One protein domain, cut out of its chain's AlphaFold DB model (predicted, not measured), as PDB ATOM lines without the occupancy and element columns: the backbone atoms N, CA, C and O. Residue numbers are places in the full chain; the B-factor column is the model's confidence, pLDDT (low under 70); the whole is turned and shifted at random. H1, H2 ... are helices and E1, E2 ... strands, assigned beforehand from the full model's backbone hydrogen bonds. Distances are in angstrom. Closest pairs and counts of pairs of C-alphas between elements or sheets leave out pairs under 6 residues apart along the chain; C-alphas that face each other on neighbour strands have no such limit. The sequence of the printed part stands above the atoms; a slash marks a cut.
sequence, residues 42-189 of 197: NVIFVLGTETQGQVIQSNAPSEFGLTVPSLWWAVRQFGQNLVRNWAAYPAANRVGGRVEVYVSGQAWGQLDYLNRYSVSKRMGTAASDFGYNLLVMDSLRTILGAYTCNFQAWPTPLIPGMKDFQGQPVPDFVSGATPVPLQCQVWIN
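AT A GLANCE: This is residues 42 to 189 of the 197 residues of an uncharacterized protein of Synechococcus sp. (strain ATCC 27167 / PCC 6312) (UniProt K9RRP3). A twisted sheet of five strands, E1, E2, E3, E4 and E7, forms the core, with the long helix H4 slanting over one face and the short helix H1 lying crosswise over the other. H2 packs beside H4, the stretch of residues 49 to 71 passes round the E1 edge of the sheet between H1 and H2, and a small separate hairpin, E5 and E6, lies beyond one end of the sheet. The printed part has 148 residues, with four named helices and seven named strands in the order H1 H2 E1 E2 H3 H4 E3 E4 E5 E6 E7. The class is mixed, helices and strands; the large sheet is also mixed, in the order E1, E2, E3, E4, E7, with E2 and E3 parallel and the other neighbours antiparallel. The whole is compact, with a radius of gyration of the C-alphas of 14.5 A and spans of 44 by 35 by 28 A.

HOW THE PARTS SIT: The large sheet holds E1, residues 83 to 89; E2, residues 97 to 103; E3, residues 132 to 137; E4, residues 143 to 149; and E7, residues 184 to 188. H1, residues 42 to 48, is on this sheet at a height of 8.6 A over it. It only just lies over E4, on which 3 of its 7 C-alphas fall, and runs across the strands, at 79 degrees to E4 on the local plane. The closest C-alphas of H1 and E4 are those of Asn 42 and Thr 148, 6.7 A apart. Residues 56 to 57 form a short antiparallel pairing with residues 87 to 88 of E1. H2, residues 72 to 78, only grazes the sheet, with its residues 72 to 76. E1 and E2 are a hairpin, with N 87 and O 100 within hydrogen-bond range at 2.9 A. H3, residues 105 to 109, also only grazes the sheet. H4, residues 113 to 128, is on the face opposite to H1, at a height of 7.1 A over the sheet. It lies over E3 and E4 and runs slantwise to the strands, at 34 degrees to E3 on the local plane; its closest C-alpha pair with E4 is Gly 124 and Tyr 147, 5.1 A apart. H4 touches H2 with its residues 119 to 126 alone, at a shallow tilt of 22 degrees, opposite ways; their closest C-alphas are those of Ala 74 and Met 123, 6.0 A apart. E2, H3 and H4, and E3 form a strand-helix-strand unit, two parallel neighbour strands with helices between them in the chain, and its crossover is right-handed. In E2 and E3, N 135 and O 99 are 2.8 A apart. E3 and E4 are a hairpin, with N 134 and O 147 at 2.8 A. E5, residues 158 to 163, and E6, residues 169 to 171, are a hairpin too, with N 159 and O 170 at 3.0 A; both are apart from H4 and E3. The edge strand E7 is antiparallel to E4, with N 187 and O 146 at 2.9 A. In H1, H2, H3 and H4 every O i to N i+4 pair is within hydrogen-bond range.

IN THESE COORDINATES: H1 begins at C-alpha 42, at (122.183, 144.766, 70.644). E1 measures 17.5 A from first to last C-alpha, and E2 19.5 A. H4 begins at C-alpha 113, at (140.393, 146.050, 61.982), and measures 21.7 A. E3 measures 15.7 A, E4 16.8 A and E7 13.6 A. E7 ends at C-alpha 188, at (132.564, 145.557, 63.593).

THE WHOLE: The two C-alphas farthest apart, those of Gln 110 and Gly 161, are 44.0 A apart. The printed part has no cut. The links from H1 to H2, 23 residues, and from E6 to E7, 12 residues, are long. The mean pLDDT of the printed part is 90.0, and residues 176 to 180 are under 70.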
ATOM      1  N   ASN A  42     122.040 143.375  70.212       93.75
ATOM      2  CA  ASN A  42     122.183 144.766  70.644       93.75
ATOM      3  C   ASN A  42     122.136 145.758  69.469       93.75
ATOM      4  O   ASN A  42     121.640 146.869  69.629       93.75
ATOM      5  N   VAL A  43     122.609 145.369  68.281       95.88
ATOM      6  CA  VAL A  43     122.535 146.208  67.075       95.88
ATOM      7  C   VAL A  43     121.113 146.216  66.518       95.88
ATOM      8  O   VAL A  43     120.593 147.281  66.186       95.88
ATOM      9  N   ILE A  44     120.454 145.053  66.478       95.12
ATOM     10  CA  ILE A  44     119.043 144.930  66.074       95.12
ATOM     11  C   ILE A  44     118.152 145.776  66.991       95.12
ATOM     12  O   ILE A  44     117.294 146.516  66.511       95.12
ATOM     13  N   PHE A  45     118.397 145.731  68.302       92.81
ATOM     14  CA  PHE A  45     117.687 146.546  69.282       92.81
ATOM     15  C   PHE A  45     117.802 148.046  68.978       92.81
ATOM     16  O   PHE A  45     116.790 148.739  68.960       92.81
ATOM     17  N   VAL A  46     119.006 148.546  68.673       94.50
ATOM     18  CA  VAL A  46     119.226 149.967  68.341       94.50
ATOM     19  C   VAL A  46     118.487 150.387  67.069       94.50
ATOM     20  O   VAL A  46     117.966 151.504  67.002       94.50
ATOM     21  N   LEU A  47     118.412 149.512  66.063       94.38
ATOM     22  CA  LEU A  47     117.643 149.772  64.842       94.38
ATOM     23  C   LEU A  47     116.136 149.844  65.115       94.38
ATOM     24  O   LEU A  47     115.451 150.669  64.513       94.38
ATOM     25  N   GLY A  48     115.643 149.005  66.031       92.38
ATOM     26  CA  GLY A  48     114.242 148.961  66.450       92.38
ATOM     27  C   GLY A  48     113.840 150.028  67.472       92.38
ATOM     28  O   GLY A  48     112.660 150.120  67.803       92.38
ATOM     29  N   THR A  49     114.777 150.830  67.989       90.88
ATOM     30  CA  THR A  49     114.456 151.901  68.939       90.88
ATOM     31  C   THR A  49     113.556 152.947  68.288       90.88
ATOM     32  O   THR A  49     113.923 153.557  67.283       90.88
ATOM     33  N   GLU A  50     112.403 153.197  68.907       91.44
ATOM     34  CA  GLU A  50     111.515 154.294  68.530       91.44
ATOM     35  C   GLU A  50     112.183 155.647  68.777       91.44
ATOM     36  O   GLU A  50     112.695 155.931  69.866       91.44
ATOM     37  N   THR A  51     112.150 156.496  67.755       91.38
ATOM     38  CA  THR A  51     112.767 157.822  67.772       91.38
ATOM     39  C   THR A  51     111.699 158.906  67.753       91.38
ATOM     40  O   THR A  51     110.759 158.819  66.962       91.38
ATOM     41  N   GLN A  52     111.866 159.949  68.559       88.00
ATOM     42  CA  GLN A  52     110.979 161.115  68.593       88.00
ATOM     43  C   GLN A  52     111.811 162.386  68.744       88.00
ATOM     44  O   GLN A  52     112.925 162.352  69.253       88.00
ATOM     45  N   GLY A  53     111.249 163.519  68.330       84.94
ATOM     46  CA  GLY A  53     111.940 164.803  68.354       84.94
ATOM     47  C   GLY A  53     112.606 165.116  67.020       84.94
ATOM     48  O   GLY A  53     112.514 164.359  66.050       84.94
ATOM     49  N   GLN A  54     113.238 166.283  66.947       88.81
ATOM     50  CA  GLN A  54     113.892 166.723  65.722       88.81
ATOM     51  C   GLN A  54     115.230 165.991  65.552       88.81
ATOM     52  O   GLN A  54     116.047 165.941  66.472       88.81
ATOM     53  N   VAL A  55     115.452 165.455  64.347       92.06
ATOM     54  CA  VAL A  55     116.729 164.850  63.957       92.06
ATOM     55  C   VAL A  55     117.804 165.925  63.936       92.06
ATOM     56  O   VAL A  55     117.658 166.968  63.295       92.06
ATOM     57  N   ILE A  56     118.901 165.642  64.617       91.62
ATOM     58  CA  ILE A  56     120.059 166.519  64.701       91.62
ATOM     59  C   ILE A  56     121.050 166.105  63.627       91.62
ATOM     60  O   ILE A  56     121.374 164.926  63.527       91.62
ATOM     61  N   GLN A  57     121.550 167.049  62.836       92.19
ATOM     62  CA  GLN A  57     122.456 166.755  61.725       92.19
ATOM     63  C   GLN A  57     123.746 167.558  61.839       92.19
ATOM     64  O   GLN A  57     123.749 168.685  62.334       92.19
ATOM     65  N   SER A  58     124.847 167.000  61.335       90.44
ATOM     66  CA  SER A  58     126.166 167.643  61.437       90.44
ATOM     67  C   SER A  58     126.268 169.005  60.741       90.44
ATOM     68  O   SER A  58     127.070 169.845  61.142       90.44
ATOM     69  N   ASN A  59     125.462 169.217  59.700       88.25
ATOM     70  CA  ASN A  59     125.441 170.416  58.865       88.25
ATOM     71  C   ASN A  59     124.367 171.433  59.281       88.25
ATOM     72  O   ASN A  59     124.241 172.467  58.633       88.25
ATOM     73  N   ALA A  60     123.602 171.140  60.332       86.38
ATOM     74  CA  ALA A  60     122.561 172.015  60.855       86.38
ATOM     75  C   ALA A  60     122.660 172.116  62.390       86.38
ATOM     76  O   ALA A  60     121.728 171.710  63.091       86.38
ATOM     77  N   PRO A  61     123.795 172.601  62.939       81.25
ATOM     78  CA  PRO A  61     123.888 172.882  64.367       81.25
ATOM     79  C   PRO A  61     122.910 174.000  64.754       81.25
ATOM     80  O   PRO A  61     122.658 174.912  63.968       81.25
ATOM     81  N   SER A  62     122.371 173.945  65.972       84.06
ATOM     82  CA  SER A  62     121.518 175.020  66.489       84.06
ATOM     83  C   SER A  62     122.330 176.273  66.824       84.06
ATOM     84  O   SER A  62     123.370 176.188  67.475       84.06
ATOM     85  N   GLU A  63     121.818 177.441  66.434       84.12
ATOM     86  CA  GLU A  63     122.377 178.752  66.798       84.12
ATOM     87  C   GLU A  63     121.925 179.229  68.191       84.12
ATOM     88  O   GLU A  63     122.524 180.134  68.765       84.12
ATOM     89  N   PHE A  64     120.875 178.618  68.751       83.12
ATOM     90  CA  PHE A  64     120.193 179.101  69.958       83.12
ATOM     91  C   PHE A  64     120.443 178.249  71.207       83.12
ATOM     92  O   PHE A  64     120.002 178.611  72.296       83.12
ATOM     93  N   GLY A  65     121.122 177.105  71.081       83.44
ATOM     94  CA  GLY A  65     121.344 176.206  72.212       83.44
ATOM     95  C   GLY A  65     122.224 175.006  71.889       83.44
ATOM     96  O   GLY A  65     122.608 174.771  70.742       83.44
ATOM     97  N   LEU A  66     122.542 174.222  72.919       85.19
ATOM     98  CA  LEU A  66     123.396 173.047  72.784       85.19
ATOM     99  C   LEU A  66     122.719 171.988  71.909       85.19
ATOM    100  O   LEU A  66     121.593 171.577  72.169       85.19
ATOM    101  N   THR A  67     123.431 171.522  70.889       88.12
ATOM    102  CA  THR A  67     122.997 170.420  70.029       88.12
ATOM    103  C   THR A  67     123.521 169.104  70.606       88.12
ATOM    104  O   THR A  67     124.733 168.892  70.617       88.12
ATOM    105  N   VAL A  68     122.636 168.246  71.127       88.25
ATOM    106  CA  VAL A  68     123.009 167.035  71.885       88.25
ATOM    107  C   VAL A  68     122.605 165.757  71.135       88.25
ATOM    108  O   VAL A  68     121.414 165.567  70.916       88.25
ATOM    109  N   PRO A  69     123.535 164.844  70.797       88.81
ATOM    110  CA  PRO A  69     124.972 164.933  71.017       88.81
ATOM    111  C   PRO A  69     125.624 165.843  69.969       88.81
ATOM    112  O   PRO A  69     125.184 165.910  68.822       88.81
ATOM    113  N   SER A  70     126.732 166.487  70.339       84.88
ATOM    114  CA  SER A  70     127.594 167.167  69.370       84.88
ATOM    115  C   SER A  70     128.806 166.298  69.072       84.88
ATOM    116  O   SER A  70     129.756 166.235  69.849       84.88
ATOM    117  N   LEU A  71     128.798 165.639  67.912       91.56
ATOM    118  CA  LEU A  71     129.942 164.838  67.465       91.56
ATOM    119  C   LEU A  71     131.000 165.656  66.721       91.56
ATOM    120  O   LEU A  71     131.998 165.094  66.277       91.56
ATOM    121  N   TRP A  72     130.826 166.971  66.577       90.06
ATOM    122  CA  TRP A  72     131.707 167.806  65.755       90.06
ATOM    123  C   TRP A  72     133.184 167.690  66.152       90.06
ATOM    124  O   TRP A  72     134.051 167.514  65.293       90.06
ATOM    125  N   TRP A  73     133.477 167.720  67.456       89.38
ATOM    126  CA  TRP A  73     134.849 167.591  67.939       89.38
ATOM    127  C   TRP A  73     135.411 166.181  67.727       89.38
ATOM    128  O   TRP A  73     136.529 166.037  67.238       89.38
ATOM    129  N   ALA A  74     134.620 165.142  68.009       92.81
ATOM    130  CA  ALA A  74     135.023 163.753  67.788       92.81
ATOM    131  C   ALA A  74     135.313 163.476  66.301       92.81
ATOM    132  O   ALA A  74     136.334 162.873  65.971       92.81
ATOM    133  N   VAL A  75     134.479 163.997  65.394       94.31
ATOM    134  CA  VAL A  75     134.708 163.925  63.943       94.31
ATOM    135  C   VAL A  75     135.992 164.647  63.555       94.31
ATOM    136  O   VAL A  75     136.782 164.101  62.788       94.31
ATOM    137  N   ARG A  76     136.239 165.845  64.093       92.38
ATOM    138  CA  ARG A  76     137.463 166.601  63.797       92.38
ATOM    139  C   ARG A  76     138.727 165.855  64.236       92.38
ATOM    140  O   ARG A  76     139.719 165.909  63.523       92.38
ATOM    141  N   GLN A  77     138.686 165.173  65.377       92.00
ATOM    142  CA  GLN A  77     139.849 164.477  65.935       92.00
ATOM    143  C   GLN A  77     140.081 163.090  65.322       92.00
ATOM    144  O   GLN A  77     141.226 162.685  65.141       92.00
ATOM    145  N   PHE A  78     139.012 162.344  65.029       92.31
ATOM    146  CA  PHE A  78     139.108 160.908  64.718       92.31
ATOM    147  C   PHE A  78     138.429 160.504  63.409       92.31
ATOM    148  O   PHE A  78     138.656 159.405  62.914       92.31
ATOM    149  N   GLY A  79     137.579 161.369  62.858       87.38
ATOM    150  CA  GLY A  79     136.788 161.102  61.659       87.38
ATOM    151  C   GLY A  79     137.252 161.863  60.420       87.38
ATOM    152  O   GLY A  79     136.597 161.750  59.383       87.38
ATOM    153  N   GLN A  80     138.332 162.646  60.495       85.19
ATOM    154  CA  GLN A  80     138.782 163.487  59.386       85.19
ATOM    155  C   GLN A  80     139.034 162.642  58.126       85.19
ATOM    156  O   GLN A  80     139.661 161.590  58.185       85.19
ATOM    157  N   ASN A  81     138.502 163.087  56.984       87.50
ATOM    158  CA  ASN A  81     138.538 162.396  55.683       87.50
ATOM    159  C   ASN A  81     137.811 161.036  55.611       87.50
ATOM    160  O   ASN A  81     137.594 160.535  54.502       87.50
ATOM    161  N   LEU A  82     137.339 160.491  56.734       95.06
ATOM    162  CA  LEU A  82     136.554 159.260  56.814       95.06
ATOM    163  C   LEU A  82     135.054 159.547  56.918       95.06
ATOM    164  O   LEU A  82     134.281 159.109  56.068       95.06
ATOM    165  N   VAL A  83     134.646 160.302  57.936       96.25
ATOM    166  CA  VAL A  83     133.250 160.668  58.197       96.25
ATOM    167  C   VAL A  83     132.808 161.717  57.180       96.25
ATOM    168  O   VAL A  83     133.526 162.673  56.889       96.25
ATOM    169  N   ARG A  84     131.630 161.513  56.597       95.56
ATOM    170  CA  ARG A  84     131.005 162.402  55.609       95.56
ATOM    171  C   ARG A  84     129.883 163.223  56.226       95.56
ATOM    172  O   ARG A  84     129.775 164.407  55.936       95.56
ATOM    173  N   ASN A  85     129.071 162.603  57.076       94.56
ATOM    174  CA  ASN A  85     127.997 163.254  57.818       94.56
ATOM    175  C   ASN A  85     127.658 162.402  59.053       94.56
ATOM    176  O   ASN A  85     128.068 161.245  59.150       94.56
ATOM    177  N   TRP A  86     126.885 162.947  59.980       95.44
ATOM    178  CA  TRP A  86     126.237 162.187  61.037       95.44
ATOM    179  C   TRP A  86     124.859 162.775  61.331       95.44
ATOM    180  O   TRP A  86     124.631 163.973  61.145       95.44
ATOM    181  N   ALA A  87     123.955 161.916  61.784       95.44
ATOM    182  CA  ALA A  87     122.624 162.293  62.223       95.44
ATOM    183  C   ALA A  87     122.306 161.609  63.554       95.44
ATOM    184  O   ALA A  87     122.524 160.407  63.692       95.44
ATOM    185  N   ALA A  88     121.796 162.359  64.525       95.44
ATOM    186  CA  ALA A  88     121.326 161.822  65.791       95.44
ATOM    187  C   ALA A  88     119.799 161.837  65.847       95.44
ATOM    188  O   ALA A  88     119.147 162.834  65.529       95.44
ATOM    189  N   TYR A  89     119.254 160.703  66.268       94.94
ATOM    190  CA  TYR A  89     117.837 160.436  66.415       94.94
ATOM    191  C   TYR A  89     117.563 160.198  67.901       94.94
ATOM    192  O   TYR A  89     117.942 159.141  68.430       94.94
ATOM    193  N   PRO A  90     116.958 161.175  68.597       92.44
ATOM    194  CA  PRO A  90     116.613 161.018  70.001       92.44
ATOM    195  C   PRO A  90     115.592 159.891  70.173       92.44
ATOM    196  O   PRO A  90     114.727 159.683  69.321       92.44
ATOM    197  N   ALA A  91     115.708 159.130  71.259       90.75
ATOM    198  CA  ALA A  91     114.740 158.086  71.584       90.75
ATOM    199  C   ALA A  91     113.466 158.700  72.184       90.75
ATOM    200  O   ALA A  91     113.522 159.718  72.866       90.75
ATOM    201  N   ALA A  92     112.317 158.069  71.932       84.44
ATOM    202  CA  ALA A  92     111.018 158.672  72.223       84.44
ATOM    203  C   ALA A  92     110.740 158.924  73.713       84.44
ATOM    204  O   ALA A  92     110.306 160.005  74.093       84.44
ATOM    205  N   ASN A  93     111.008 157.928  74.558       71.94
ATOM    206  CA  ASN A  93     110.574 157.928  75.961       71.94
ATOM    207  C   ASN A  93     111.711 157.624  76.953       71.94
ATOM    208  O   ASN A  93     111.456 157.349  78.124       71.94
ATOM    209  N   ARG A  94     112.967 157.582  76.490       72.81
ATOM    210  CA  ARG A  94     114.129 157.162  77.293       72.81
ATOM    211  C   ARG A  94     115.446 157.608  76.663       72.81
ATOM    212  O   ARG A  94     115.491 157.918  75.479       72.81
ATOM    213  N   VAL A  95     116.530 157.533  77.433       83.62
ATOM    214  CA  VAL A  95     117.899 157.459  76.895       83.62
ATOM    215  C   VAL A  95     118.097 156.184  76.070       83.62
ATOM    216  O   VAL A  95     117.368 155.202  76.221       83.62
ATOM    217  N   GLY A  96     119.092 156.186  75.192       88.62
ATOM    218  CA  GLY A  96     119.329 155.119  74.223       88.62
ATOM    219  C   GLY A  96     118.872 155.463  72.810       88.62
ATOM    220  O   GLY A  96     118.570 154.550  72.041       88.62
ATOM    221  N   GLY A  97     118.853 156.755  72.462       93.62
ATOM    222  CA  GLY A  97     118.741 157.206  71.075       93.62
ATOM    223  C   GLY A  97     119.864 156.635  70.208       93.62
ATOM    224  O   GLY A  97     120.766 155.949  70.701       93.62
ATOM    225  N   ARG A  98     119.835 156.909  68.903       95.69
ATOM    226  CA  ARG A  98     120.888 156.437  67.994       95.69
ATOM    227  C   ARG A  98     121.521 157.571  67.215       95.69
ATOM    228  O   ARG A  98     120.832 158.464  66.735       95.69
ATOM    229  N   VAL A  99     122.829 157.497  67.044       97.44
ATOM    230  CA  VAL A  99     123.571 158.286  66.073       97.44
ATOM    231  C   VAL A  99     123.929 157.388  64.903       97.44
ATOM    232  O   VAL A  99     124.515 156.325  65.079       97.44
ATOM    233  N   GLU A 100     123.608 157.830  63.700       97.56
ATOM    234  CA  GLU A 100     124.086 157.247  62.454       97.56
ATOM    235  C   GLU A 100     125.260 158.095  61.956       97.56
ATOM    236  O   GLU A 100     125.093 159.270  61.626       97.56
ATOM    237  N   VAL A 101     126.460 157.517  61.921       97.69
ATOM    238  CA  VAL A 101     127.659 158.137  61.347       97.69
ATOM    239  C   VAL A 101     127.887 157.562  59.960       97.69
ATOM    240  O   VAL A 101     128.162 156.374  59.811       97.69
ATOM    241  N   TYR A 102     127.820 158.422  58.953       97.25
ATOM    242  CA  TYR A 102     128.021 158.060  57.558       97.25
ATOM    243  C   TYR A 102     129.487 158.255  57.181       97.25
ATOM    244  O   TYR A 102     130.015 159.368  57.278       97.25
ATOM    245  N   VAL A 103     130.151 157.192  56.735       96.88
ATOM    246  CA  VAL A 103     131.564 157.202  56.333       96.88
ATOM    247  C   VAL A 103     131.730 156.982  54.831       96.88
ATOM    248  O   VAL A 103     130.866 156.433  54.151       96.88
ATOM    249  N   SER A 104     132.874 157.401  54.298       94.94
ATOM    250  CA  SER A 104     133.304 157.009  52.958       94.94
ATOM    251  C   SER A 104     133.643 155.525  52.926       94.94
ATOM    252  O   SER A 104     134.563 155.094  53.622       94.94
ATOM    253  N   GLY A 105     132.950 154.760  52.078       90.56
ATOM    254  CA  GLY A 105     133.210 153.328  51.904       90.56
ATOM    255  C   GLY A 105     134.648 153.034  51.467       90.56
ATOM    256  O   GLY A 105     135.265 152.112  51.989       90.56
ATOM    257  N   GLN A 106     135.228 153.869  50.594       89.38
ATOM    258  CA  GLN A 106     136.628 153.735  50.176       89.38
ATOM    259  C   GLN A 106     137.591 153.947  51.350       89.38
ATOM    260  O   GLN A 106     138.471 153.122  51.575       89.38
ATOM    261  N   ALA A 107     137.414 155.033  52.110       92.81
ATOM    262  CA  ALA A 107     138.295 155.339  53.237       92.81
ATOM    263  C   ALA A 107     138.154 154.290  54.349       92.81
ATOM    264  O   ALA A 107     139.152 153.869  54.918       92.81
ATOM    265  N   TRP A 108     136.934 153.815  54.618       93.38
ATOM    266  CA  TRP A 108     136.676 152.741  55.577       93.38
ATOM    267  C   TRP A 108     137.291 151.403  55.145       93.38
ATOM    268  O   TRP A 108     137.859 150.679  55.965       93.38
ATOM    269  N   GLY A 109     137.203 151.079  53.853       90.31
ATOM    270  CA  GLY A 109     137.771 149.865  53.268       90.31
ATOM    271  C   GLY A 109     139.290 149.770  53.422       90.31
ATOM    272  O   GLY A 109     139.808 148.671  53.588       90.31
ATOM    273  N   GLN A 110     139.980 150.915  53.444       91.25
ATOM    274  CA  GLN A 110     141.429 151.026  53.655       91.25
ATOM    275  C   GLN A 110     141.860 150.919  55.124       91.25
ATOM    276  O   GLN A 110     143.055 150.899  55.404       91.25
ATOM    277  N   LEU A 111     140.917 150.910  56.068       92.44
ATOM    278  CA  LEU A 111     141.240 150.725  57.476       92.44
ATOM    279  C   LEU A 111     141.373 149.237  57.790       92.44
ATOM    280  O   LEU A 111     140.482 148.441  57.470       92.44
ATOM    281  N   ASP A 112     142.432 148.899  58.518       92.44
ATOM    282  CA  ASP A 112     142.522 147.627  59.221       92.44
ATOM    283  C   ASP A 112     141.460 147.523  60.336       92.44
ATOM    284  O   ASP A 112     140.750 148.476  60.689       92.44
ATOM    285  N   TYR A 113     141.352 146.331  60.918       92.62
ATOM    286  CA  TYR A 113     140.393 146.050  61.982       92.62
ATOM    287  C   TYR A 113     140.550 146.965  63.211       92.62
ATOM    288  O   TYR A 113     139.549 147.444  63.750       92.62
ATOM    289  N   LEU A 114     141.782 147.225  63.659       94.38
ATOM    290  CA  LEU A 114     142.048 148.025  64.860       94.38
ATOM    291  C   LEU A 114     141.660 149.488  64.648       94.38
ATOM    292  O   LEU A 114     141.099 150.116  65.546       94.38
ATOM    293  N   ASN A 115     141.896 150.015  63.453       94.50
ATOM    294  CA  ASN A 115     141.507 151.362  63.073       94.50
ATOM    295  C   ASN A 115     139.980 151.502  62.967       94.50
ATOM    296  O   ASN A 115     139.419 152.454  63.517       94.50
ATOM    297  N   ARG A 116     139.278 150.518  62.382       95.00
ATOM    298  CA  ARG A 116     137.798 150.473  62.384       95.00
ATOM    299  C   ARG A 116     137.229 150.426  63.801       95.00
ATOM    300  O   ARG A 116     136.291 151.162  64.124       95.00
ATOM    301  N   TYR A 117     137.821 149.596  64.660       95.94
ATOM    302  CA  TYR A 117     137.467 149.511  66.074       95.94
ATOM    303  C   TYR A 117     137.697 150.845  66.790       95.94
ATOM    304  O   TYR A 117     136.804 151.334  67.480       95.94
ATOM    305  N   SER A 118     138.867 151.464  66.604       96.00
ATOM    306  CA  SER A 118     139.249 152.727  67.246       96.00
ATOM    307  C   SER A 118     138.290 153.858  66.883       96.00
ATOM    308  O   SER A 118     137.785 154.535  67.780       96.00
ATOM    309  N   VAL A 119     137.969 154.028  65.595       95.25
ATOM    310  CA  VAL A 119     136.999 155.037  65.142       95.25
ATOM    311  C   VAL A 119     135.626 154.777  65.759       95.25
ATOM    312  O   VAL A 119     135.053 155.681  66.366       95.25
ATOM    313  N   SER A 120     135.124 153.540  65.665       96.94
ATOM    314  CA  SER A 120     133.806 153.169  66.202       96.94
ATOM    315  C   SER A 120     133.722 153.407  67.708       96.94
ATOM    316  O   SER A 120     132.739 153.957  68.194       96.94
ATOM    317  N   LYS A 121     134.782 153.056  68.445       97.06
ATOM    318  CA  LYS A 121     134.872 153.259  69.892       97.06
ATOM    319  C   LYS A 121     134.917 154.736  70.263       97.06
ATOM    320  O   LYS A 121     134.130 155.152  71.098       97.06
ATOM    321  N   ARG A 122     135.801 155.534  69.656       96.00
ATOM    322  CA  ARG A 122     135.964 156.957  70.010       96.00
ATOM    323  C   ARG A 122     134.718 157.777  69.685       96.00
ATOM    324  O   ARG A 122     134.289 158.586  70.500       96.00
ATOM    325  N   MET A 123     134.131 157.540  68.513       96.62
ATOM    326  CA  MET A 123     132.871 158.170  68.123       96.62
ATOM    327  C   MET A 123     131.726 157.708  69.026       96.62
ATOM    328  O   MET A 123     130.920 158.519  69.468       96.62
ATOM    329  N   GLY A 124     131.678 156.405  69.311       96.31
ATOM    330  CA  GLY A 124     130.683 155.795  70.178       96.31
ATOM    331  C   GLY A 124     130.707 156.346  71.597       96.31
ATOM    332  O   GLY A 124     129.655 156.701  72.110       96.31
ATOM    333  N   THR A 125     131.895 156.506  72.186       94.75
ATOM    334  CA  THR A 125     132.066 157.136  73.501       94.75
ATOM    335  C   THR A 125     131.505 158.557  73.507       94.75
ATOM    336  O   THR A 125     130.633 158.856  74.312       94.75
ATOM    337  N   ALA A 126     131.881 159.389  72.529       94.25
ATOM    338  CA  ALA A 126     131.365 160.758  72.435       94.25
ATOM    339  C   ALA A 126     129.830 160.830  72.279       94.25
ATOM    340  O   ALA A 126     129.211 161.806  72.696       94.25
ATOM    341  N   ALA A 127     129.203 159.819  71.669       95.62
ATOM    342  CA  ALA A 127     127.747 159.716  71.593       95.62
ATOM    343  C   ALA A 127     127.131 159.219  72.914       95.62
ATOM    344  O   ALA A 127     126.117 159.755  73.372       95.62
ATOM    345  N   SER A 128     127.738 158.207  73.540       94.44
ATOM    346  CA  SER A 128     127.218 157.574  74.754       94.44
ATOM    347  C   SER A 128     127.259 158.480  75.973       94.44
ATOM    348  O   SER A 128     126.396 158.344  76.837       94.44
ATOM    349  N   ASP A 129     128.184 159.440  75.994       91.69
ATOM    350  CA  ASP A 129     128.269 160.492  77.011       91.69
ATOM    351  C   ASP A 129     126.927 161.228  77.183       91.69
ATOM    352  O   ASP A 129     126.556 161.607  78.292       91.69
ATOM    353  N   PHE A 130     126.146 161.329  76.103       91.94
ATOM    354  CA  PHE A 130     124.826 161.962  76.069       91.94
ATOM    355  C   PHE A 130     123.659 160.968  75.962       91.94
ATOM    356  O   PHE A 130     122.536 161.356  75.640       91.94
ATOM    357  N   GLY A 131     123.893 159.676  76.203       93.00
ATOM    358  CA  GLY A 131     122.833 158.669  76.193       93.00
ATOM    359  C   GLY A 131     122.474 158.127  74.807       93.00
ATOM    360  O   GLY A 131     121.336 157.697  74.609       93.00
ATOM    361  N   TYR A 132     123.397 158.150  73.841       95.69
ATOM    362  CA  TYR A 132     123.160 157.623  72.495       95.69
ATOM    363  C   TYR A 132     124.013 156.392  72.180       95.69
ATOM    364  O   TYR A 132     125.203 156.330  72.479       95.69
ATOM    365  N   ASN A 133     123.405 155.426  71.497       97.25
ATOM    366  CA  ASN A 133     124.113 154.388  70.755       97.25
ATOM    367  C   ASN A 133     124.634 154.964  69.433       97.25
ATOM    368  O   ASN A 133     124.128 155.975  68.950       97.25
ATOM    369  N   LEU A 134     125.591 154.295  68.801       98.12
ATOM    370  CA  LEU A 134     126.149 154.720  67.524       98.12
ATOM    371  C   LEU A 134     126.201 153.572  66.520       98.12
ATOM    372  O   LEU A 134     126.608 152.461  66.844       98.12
ATOM    373  N   LEU A 135     125.822 153.869  65.284       98.25
ATOM    374  CA  LEU A 135     125.943 152.998  64.125       98.25
ATOM    375  C   LEU A 135     126.861 153.672  63.108       98.25
ATOM    376  O   LEU A 135     126.657 154.832  62.753       98.25
ATOM    377  N   VAL A 136     127.861 152.941  62.629       97.94
ATOM    378  CA  VAL A 136     128.710 153.365  61.513       97.94
ATOM    379  C   VAL A 136     128.138 152.765  60.239       97.94
ATOM    380  O   VAL A 136     127.983 151.547  60.144       97.94
ATOM    381  N   MET A 137     127.829 153.614  59.265       96.62
ATOM    382  CA  MET A 137     127.185 153.231  58.014       96.62
ATOM    383  C   MET A 137     127.939 153.775  56.803       96.62
ATOM    384  O   MET A 137     128.557 154.837  56.873       96.62
ATOM    385  N   ASP A 138     127.863 153.075  55.675       94.38
ATOM    386  CA  ASP A 138     128.240 153.649  54.380       94.38
ATOM    387  C   ASP A 138     127.093 154.485  53.771       94.38
ATOM    388  O   ASP A 138     126.019 154.660  54.353       94.38
ATOM    389  N   SER A 139     127.309 154.996  52.558       90.25
ATOM    390  CA  SER A 139     126.295 155.736  51.797       90.25
ATOM    391  C   SER A 139     125.094 154.891  51.354       90.25
ATOM    392  O   SER A 139     124.060 155.456  51.010       90.25
ATOM    393  N   LEU A 140     125.220 153.561  51.344       91.38
ATOM    394  CA  LEU A 140     124.150 152.614  51.018       91.38
ATOM    395  C   LEU A 140     123.394 152.140  52.272       91.38
ATOM    396  O   LEU A 140     122.512 151.291  52.163       91.38
ATOM    397  N   ARG A 141     123.698 152.715  53.448       92.06
ATOM    398  CA  ARG A 141     123.155 152.335  54.764       92.06
ATOM    399  C   ARG A 141     123.535 150.914  55.200       92.06
ATOM    400  O   ARG A 141     122.886 150.343  56.076       92.06
ATOM    401  N   THR A 142     124.612 150.355  54.649       92.94
ATOM    402  CA  THR A 142     125.215 149.119  55.158       92.94
ATOM    403  C   THR A 142     125.807 149.392  56.534       92.94
ATOM    404  O   THR A 142     126.598 150.322  56.684       92.94
ATOM    405  N   ILE A 143     125.473 148.581  57.542       95.25
ATOM    406  CA  ILE A 143     126.054 148.728  58.881       95.25
ATOM    407  C   ILE A 143     127.458 148.123  58.881       95.25
ATOM    408  O   ILE A 143     127.646 146.918  58.705       95.25
ATOM    409  N   LEU A 144     128.447 148.984  59.077       95.88
ATOM    410  CA  LEU A 144     129.869 148.649  59.076       95.88
ATOM    411  C   LEU A 144     130.397 148.384  60.486       95.88
ATOM    412  O   LEU A 144     131.370 147.652  60.673       95.88
ATOM    413  N   GLY A 145     129.747 148.980  61.479       96.50
ATOM    414  CA  GLY A 145     130.049 148.794  62.884       96.50
ATOM    415  C   GLY A 145     128.997 149.448  63.767       96.50
ATOM    416  O   GLY A 145     128.144 150.204  63.302       96.50
ATOM    417  N   ALA A 146     129.057 149.148  65.053       98.12
ATOM    418  CA  ALA A 146     128.169 149.694  66.057       98.12
ATOM    419  C   ALA A 146     128.909 149.872  67.383       98.12
ATOM    420  O   ALA A 146     129.808 149.102  67.720       98.12
ATOM    421  N   TYR A 147     128.493 150.874  68.143       98.12
ATOM    422  CA  TYR A 147     128.847 151.074  69.536       98.12
ATOM    423  C   TYR A 147     127.554 151.195  70.329       98.12
ATOM    424  O   TYR A 147     126.796 152.148  70.154       98.12
ATOM    425  N   THR A 148     127.273 150.207  71.165       97.12
ATOM    426  CA  THR A 148     125.995 150.117  71.874       97.12
ATOM    427  C   THR A 148     126.226 150.052  73.366       97.12
ATOM    428  O   THR A 148     127.104 149.306  73.799       97.12
ATOM    429  N   CYS A 149     125.411 150.751  74.142       94.25
ATOM    430  CA  CYS A 149     125.501 150.765  75.593       94.25
ATOM    431  C   CYS A 149     124.182 150.348  76.235       94.25
ATOM    432  O   CYS A 149     123.096 150.649  75.733       94.25
ATOM    433  N   ASN A 150     124.271 149.690  77.386       91.38
ATOM    434  CA  ASN A 150     123.102 149.395  78.200       91.38
ATOM    435  C   ASN A 150     122.745 150.601  79.079       91.38
ATOM    436  O   ASN A 150     123.162 150.676  80.231       91.38
ATOM    437  N   PHE A 151     121.957 151.533  78.544       89.00
ATOM    438  CA  PHE A 151     121.478 152.694  79.303       89.00
ATOM    439  C   PHE A 151     120.369 152.353  80.309       89.00
ATOM    440  O   PHE A 151     120.127 153.127  81.226       89.00
ATOM    441  N   GLN A 152     119.693 151.206  80.165       82.56
ATOM    442  CA  GLN A 152     118.601 150.802  81.064       82.56
ATOM    443  C   GLN A 152     119.104 150.340  82.431       82.56
ATOM    444  O   GLN A 152     118.382 150.435  83.417       82.56
ATOM    445  N   ALA A 153     120.344 149.854  82.498       79.25
ATOM    446  CA  ALA A 153     120.991 149.486  83.754       79.25
ATOM    447  C   ALA A 153     121.379 150.704  84.617       79.25
ATOM    448  O   ALA A 153     121.952 150.528  85.691       79.25
ATOM    449  N   TRP A 154     121.089 151.924  84.153       75.56
ATOM    450  CA  TRP A 154     121.576 153.166  84.732       75.56
ATOM    451  C   TRP A 154     120.430 154.143  84.998       75.56
ATOM    452  O   TRP A 154     119.568 154.320  84.131       75.56
ATOM    453  N   PRO A 155     120.411 154.837  86.157       80.62
ATOM    454  CA  PRO A 155     119.621 156.059  86.252       80.62
ATOM    455  C   PRO A 155     120.105 157.011  85.155       80.62
ATOM    456  O   PRO A 155     121.263 156.937  84.762       80.62
ATOM    457  N   THR A 156     119.242 157.880  84.632       84.56
ATOM    458  CA  THR A 156     119.669 158.887  83.651       84.56
ATOM    459  C   THR A 156     120.275 160.075  84.400       84.56
ATOM    460  O   THR A 156     119.505 160.898  84.902       84.56
ATOM    461  N   PRO A 157     121.611 160.176  84.540       85.88
ATOM    462  CA  PRO A 157     122.223 161.380  85.076       85.88
ATOM    463  C   PRO A 157     121.918 162.552  84.152       85.88
ATOM    464  O   PRO A 157     121.939 162.403  82.931       85.88
ATOM    465  N   LEU A 158     121.638 163.709  84.739       88.75
ATOM    466  CA  LEU A 158     121.343 164.938  84.014       88.75
ATOM    467  C   LEU A 158     122.300 166.028  84.475       88.75
ATOM    468  O   LEU A 158     122.587 166.125  85.670       88.75
ATOM    469  N   ILE A 159     122.725 166.888  83.551       86.69
ATOM    470  CA  ILE A 159     123.473 168.091  83.914       86.69
ATOM    471  C   ILE A 159     122.495 169.089  84.558       86.69
ATOM    472  O   ILE A 159     121.547 169.524  83.892       86.69
ATOM    473  N   PRO A 160     122.685 169.486  85.832       89.38
ATOM    474  CA  PRO A 160     121.747 170.370  86.515       89.38
ATOM    475  C   PRO A 160     121.571 171.709  85.790       89.38
ATOM    476  O   PRO A 160     122.540 172.404  85.494       89.38
ATOM    477  N   GLY A 161     120.317 172.079  85.513       88.94
ATOM    478  CA  GLY A 161     119.964 173.362  84.899       88.94
ATOM    479  C   GLY A 161     120.277 173.493  83.403       88.94
ATOM    480  O   GLY A 161     119.906 174.504  82.810       88.94
ATOM    481  N   MET A 162     120.900 172.492  82.774       89.00
ATOM    482  CA  MET A 162     121.183 172.510  81.339       89.00
ATOM    483  C   MET A 162     120.032 171.911  80.537       89.00
ATOM    484  O   MET A 162     119.507 170.841  80.855       89.00
ATOM    485  N   LYS A 163     119.686 172.600  79.452       91.12
ATOM    486  CA  LYS A 163     118.748 172.130  78.438       91.12
ATOM    487  C   LYS A 163     119.403 172.198  77.068       91.12
ATOM    488  O   LYS A 163     120.219 173.085  76.815       91.12
ATOM    489  N   ASP A 164     119.052 171.264  76.200       89.75
ATOM    490  CA  ASP A 164     119.444 171.318  74.799       89.75
ATOM    491  C   ASP A 164     118.624 172.367  74.026       89.75
ATOM    492  O   ASP A 164     117.742 173.045  74.564       89.75
ATOM    493  N   PHE A 165     118.912 172.511  72.734       88.31
ATOM    494  CA  PHE A 165     118.182 173.419  71.849       88.31
ATOM    495  C   PHE A 165     116.691 173.074  71.673       88.31
ATOM    496  O   PHE A 165     115.936 173.907  71.178       88.31
ATOM    497  N   GLN A 166     116.269 171.868  72.060       87.38
ATOM    498  CA  GLN A 166     114.875 171.413  72.052       87.38
ATOM    499  C   GLN A 166     114.199 171.630  73.418       87.38
ATOM    500  O   GLN A 166     113.035 171.266  73.603       87.38
ATOM    501  N   GLY A 167     114.911 172.216  74.386       87.81
ATOM    502  CA  GLY A 167     114.430 172.436  75.745       87.81
ATOM    503  C   GLY A 167     114.411 171.177  76.618       87.81
ATOM    504  O   GLY A 167     113.858 171.233  77.724       87.81
ATOM    505  N   GLN A 168     114.994 170.067  76.155       87.88
ATOM    506  CA  GLN A 168     115.077 168.804  76.888       87.88
ATOM    507  C   GLN A 168     116.274 168.813  77.847       87.88
ATOM    508  O   GLN A 168     117.299 169.427  77.544       87.88
ATOM    509  N   PRO A 169     116.171 168.165  79.021       89.62
ATOM    510  CA  PRO A 169     117.301 168.050  79.933       89.62
ATOM    511  C   PRO A 169     118.422 167.213  79.301       89.62
ATOM    512  O   PRO A 169     118.160 166.212  78.638       89.62
ATOM    513  N   VAL A 170     119.675 167.617  79.523       89.50
ATOM    514  CA  VAL A 170     120.845 166.992  78.885       89.50
ATOM    515  C   VAL A 170     121.359 165.817  79.725       89.50
ATOM    516  O   VAL A 170     121.746 166.049  80.876       89.50
ATOM    517  N   PRO A 171     121.406 164.584  79.183       89.62
ATOM    518  CA  PRO A 171     122.015 163.454  79.875       89.62
ATOM    519  C   PRO A 171     123.535 163.598  80.019       89.62
ATOM    520  O   PRO A 171     124.184 164.144  79.129       89.62
ATOM    521  N   ASP A 172     124.097 163.072  81.109       87.81
ATOM    522  CA  ASP A 172     125.540 163.107  81.392       87.81
ATOM    523  C   ASP A 172     126.058 161.797  81.985       87.81
ATOM    524  O   ASP A 172     126.225 161.630  83.197       87.81
ATOM    525  N   PHE A 173     126.345 160.857  81.095       85.44
ATOM    526  CA  PHE A 173     126.910 159.559  81.449       85.44
ATOM    527  C   PHE A 173     128.425 159.607  81.720       85.44
ATOM    528  O   PHE A 173     129.021 158.556  81.954       85.44
ATOM    529  N   VAL A 174     129.044 160.796  81.728       79.25
ATOM    530  CA  VAL A 174     130.475 160.989  82.015       79.25
ATOM    531  C   VAL A 174     130.689 161.357  83.474       79.25
ATOM    532  O   VAL A 174     131.456 160.694  84.168       79.25
ATOM    533  N   SER A 175     130.030 162.419  83.942       70.06
ATOM    534  CA  SER A 175     130.257 162.968  85.285       70.06
ATOM    535  C   SER A 175     129.220 162.503  86.309       70.06
ATOM    536  O   SER A 175     129.510 162.457  87.504       70.06
ATOM    537  N   GLY A 176     128.033 162.095  85.847       58.78
ATOM    538  CA  GLY A 176     126.954 161.599  86.702       58.78
ATOM    539  C   GLY A 176     126.910 160.078  86.872       58.78
ATOM    540  O   GLY A 176     125.999 159.565  87.527       58.78
ATOM    541  N   ALA A 177     127.859 159.335  86.291       57.44
ATOM    542  CA  ALA A 177     127.918 157.887  86.444       57.44
ATOM    543  C   ALA A 177     128.309 157.505  87.885       57.44
ATOM    544  O   ALA A 177     129.329 157.937  88.419       57.44
ATOM    545  N   THR A 178     127.476 156.672  88.518       58.00
ATOM    546  CA  THR A 178     127.800 155.902  89.734       58.00
ATOM    547  C   THR A 178     129.129 155.122  89.562       58.00
ATOM    548  O   THR A 178     129.635 155.049  88.447       58.00
ATOM    549  N   PRO A 179     129.726 154.498  90.600       65.00
ATOM    550  CA  PRO A 179     131.084 153.932  90.521       65.00
ATOM    551  C   PRO A 179     131.316 152.852  89.443       65.00
ATOM    552  O   PRO A 179     132.448 152.407  89.262       65.00
ATOM    553  N   VAL A 180     130.266 152.377  88.769       66.38
ATOM    554  CA  VAL A 180     130.356 151.357  87.722       66.38
ATOM    555  C   VAL A 180     130.510 152.047  86.344       66.38
ATOM    556  O   VAL A 180     129.899 153.073  86.072       66.38
ATOM    557  N   PRO A 181     131.353 151.554  85.432       74.69
ATOM    558  CA  PRO A 181     131.418 152.112  84.084       74.69
ATOM    559  C   PRO A 181     130.174 151.728  83.267       74.69
ATOM    560  O   PRO A 181     129.666 150.608  83.384       74.69
ATOM    561  N   LEU A 182     129.713 152.631  82.392       86.12
ATOM    562  CA  LEU A 182     128.658 152.334  81.421       86.12
ATOM    563  C   LEU A 182     129.059 151.105  80.585       86.12
ATOM    564  O   LEU A 182     130.148 151.042  80.007       86.12
ATOM    565  N   GLN A 183     128.180 150.107  80.531       89.94
ATOM    566  CA  GLN A 183     128.460 148.855  79.831       89.94
ATOM    567  C   GLN A 183     128.229 149.033  78.335       89.94
ATOM    568  O   GLN A 183     127.095 148.937  77.861       89.94
ATOM    569  N   CYS A 184     129.313 149.285  77.605       94.00
ATOM    570  CA  CYS A 184     129.291 149.477  76.162       94.00
ATOM    571  C   CYS A 184     130.072 148.392  75.419       94.00
ATOM    572  O   CYS A 184     131.091 147.889  75.893       94.00
ATOM    573  N   GLN A 185     129.607 148.063  74.217       96.38
ATOM    574  CA  GLN A 185     130.196 147.061  73.338       96.38
ATOM    575  C   GLN A 185     130.396 147.640  71.942       96.38
ATOM    576  O   GLN A 185     129.554 148.382  71.438       96.38
ATOM    577  N   VAL A 186     131.518 147.278  71.320       97.50
ATOM    578  CA  VAL A 186     131.815 147.602  69.923       97.50
ATOM    579  C   VAL A 186     131.598 146.341  69.103       97.50
ATOM    580  O   VAL A 186     132.143 145.289  69.434       97.50
ATOM    581  N   TRP A 187     130.861 146.464  68.012       96.56
ATOM    582  CA  TRP A 187     130.763 145.445  66.979       96.56
ATOM    583  C   TRP A 187     131.294 146.012  65.666       96.56
ATOM    584  O   TRP A 187     130.988 147.150  65.317       96.56
ATOM    585  N   ILE A 188     132.082 145.228  64.938       95.56
ATOM    586  CA  ILE A 188     132.564 145.557  63.593       95.56
ATOM    587  C   ILE A 188     132.063 144.467  62.660       95.56
ATOM    588  O   ILE A 188     132.172 143.286  62.987       95.56
ATOM    589  N   ASN A 189     131.518 144.859  61.512       92.75
ATOM    590  CA  ASN A 189     130.963 143.916  60.555       92.75
ATOM    591  C   ASN A 189     132.076 143.010  59.982       92.75
ATOM    592  O   ASN A 189     132.955 143.514  59.275       92.75
TER     593      ASN A 189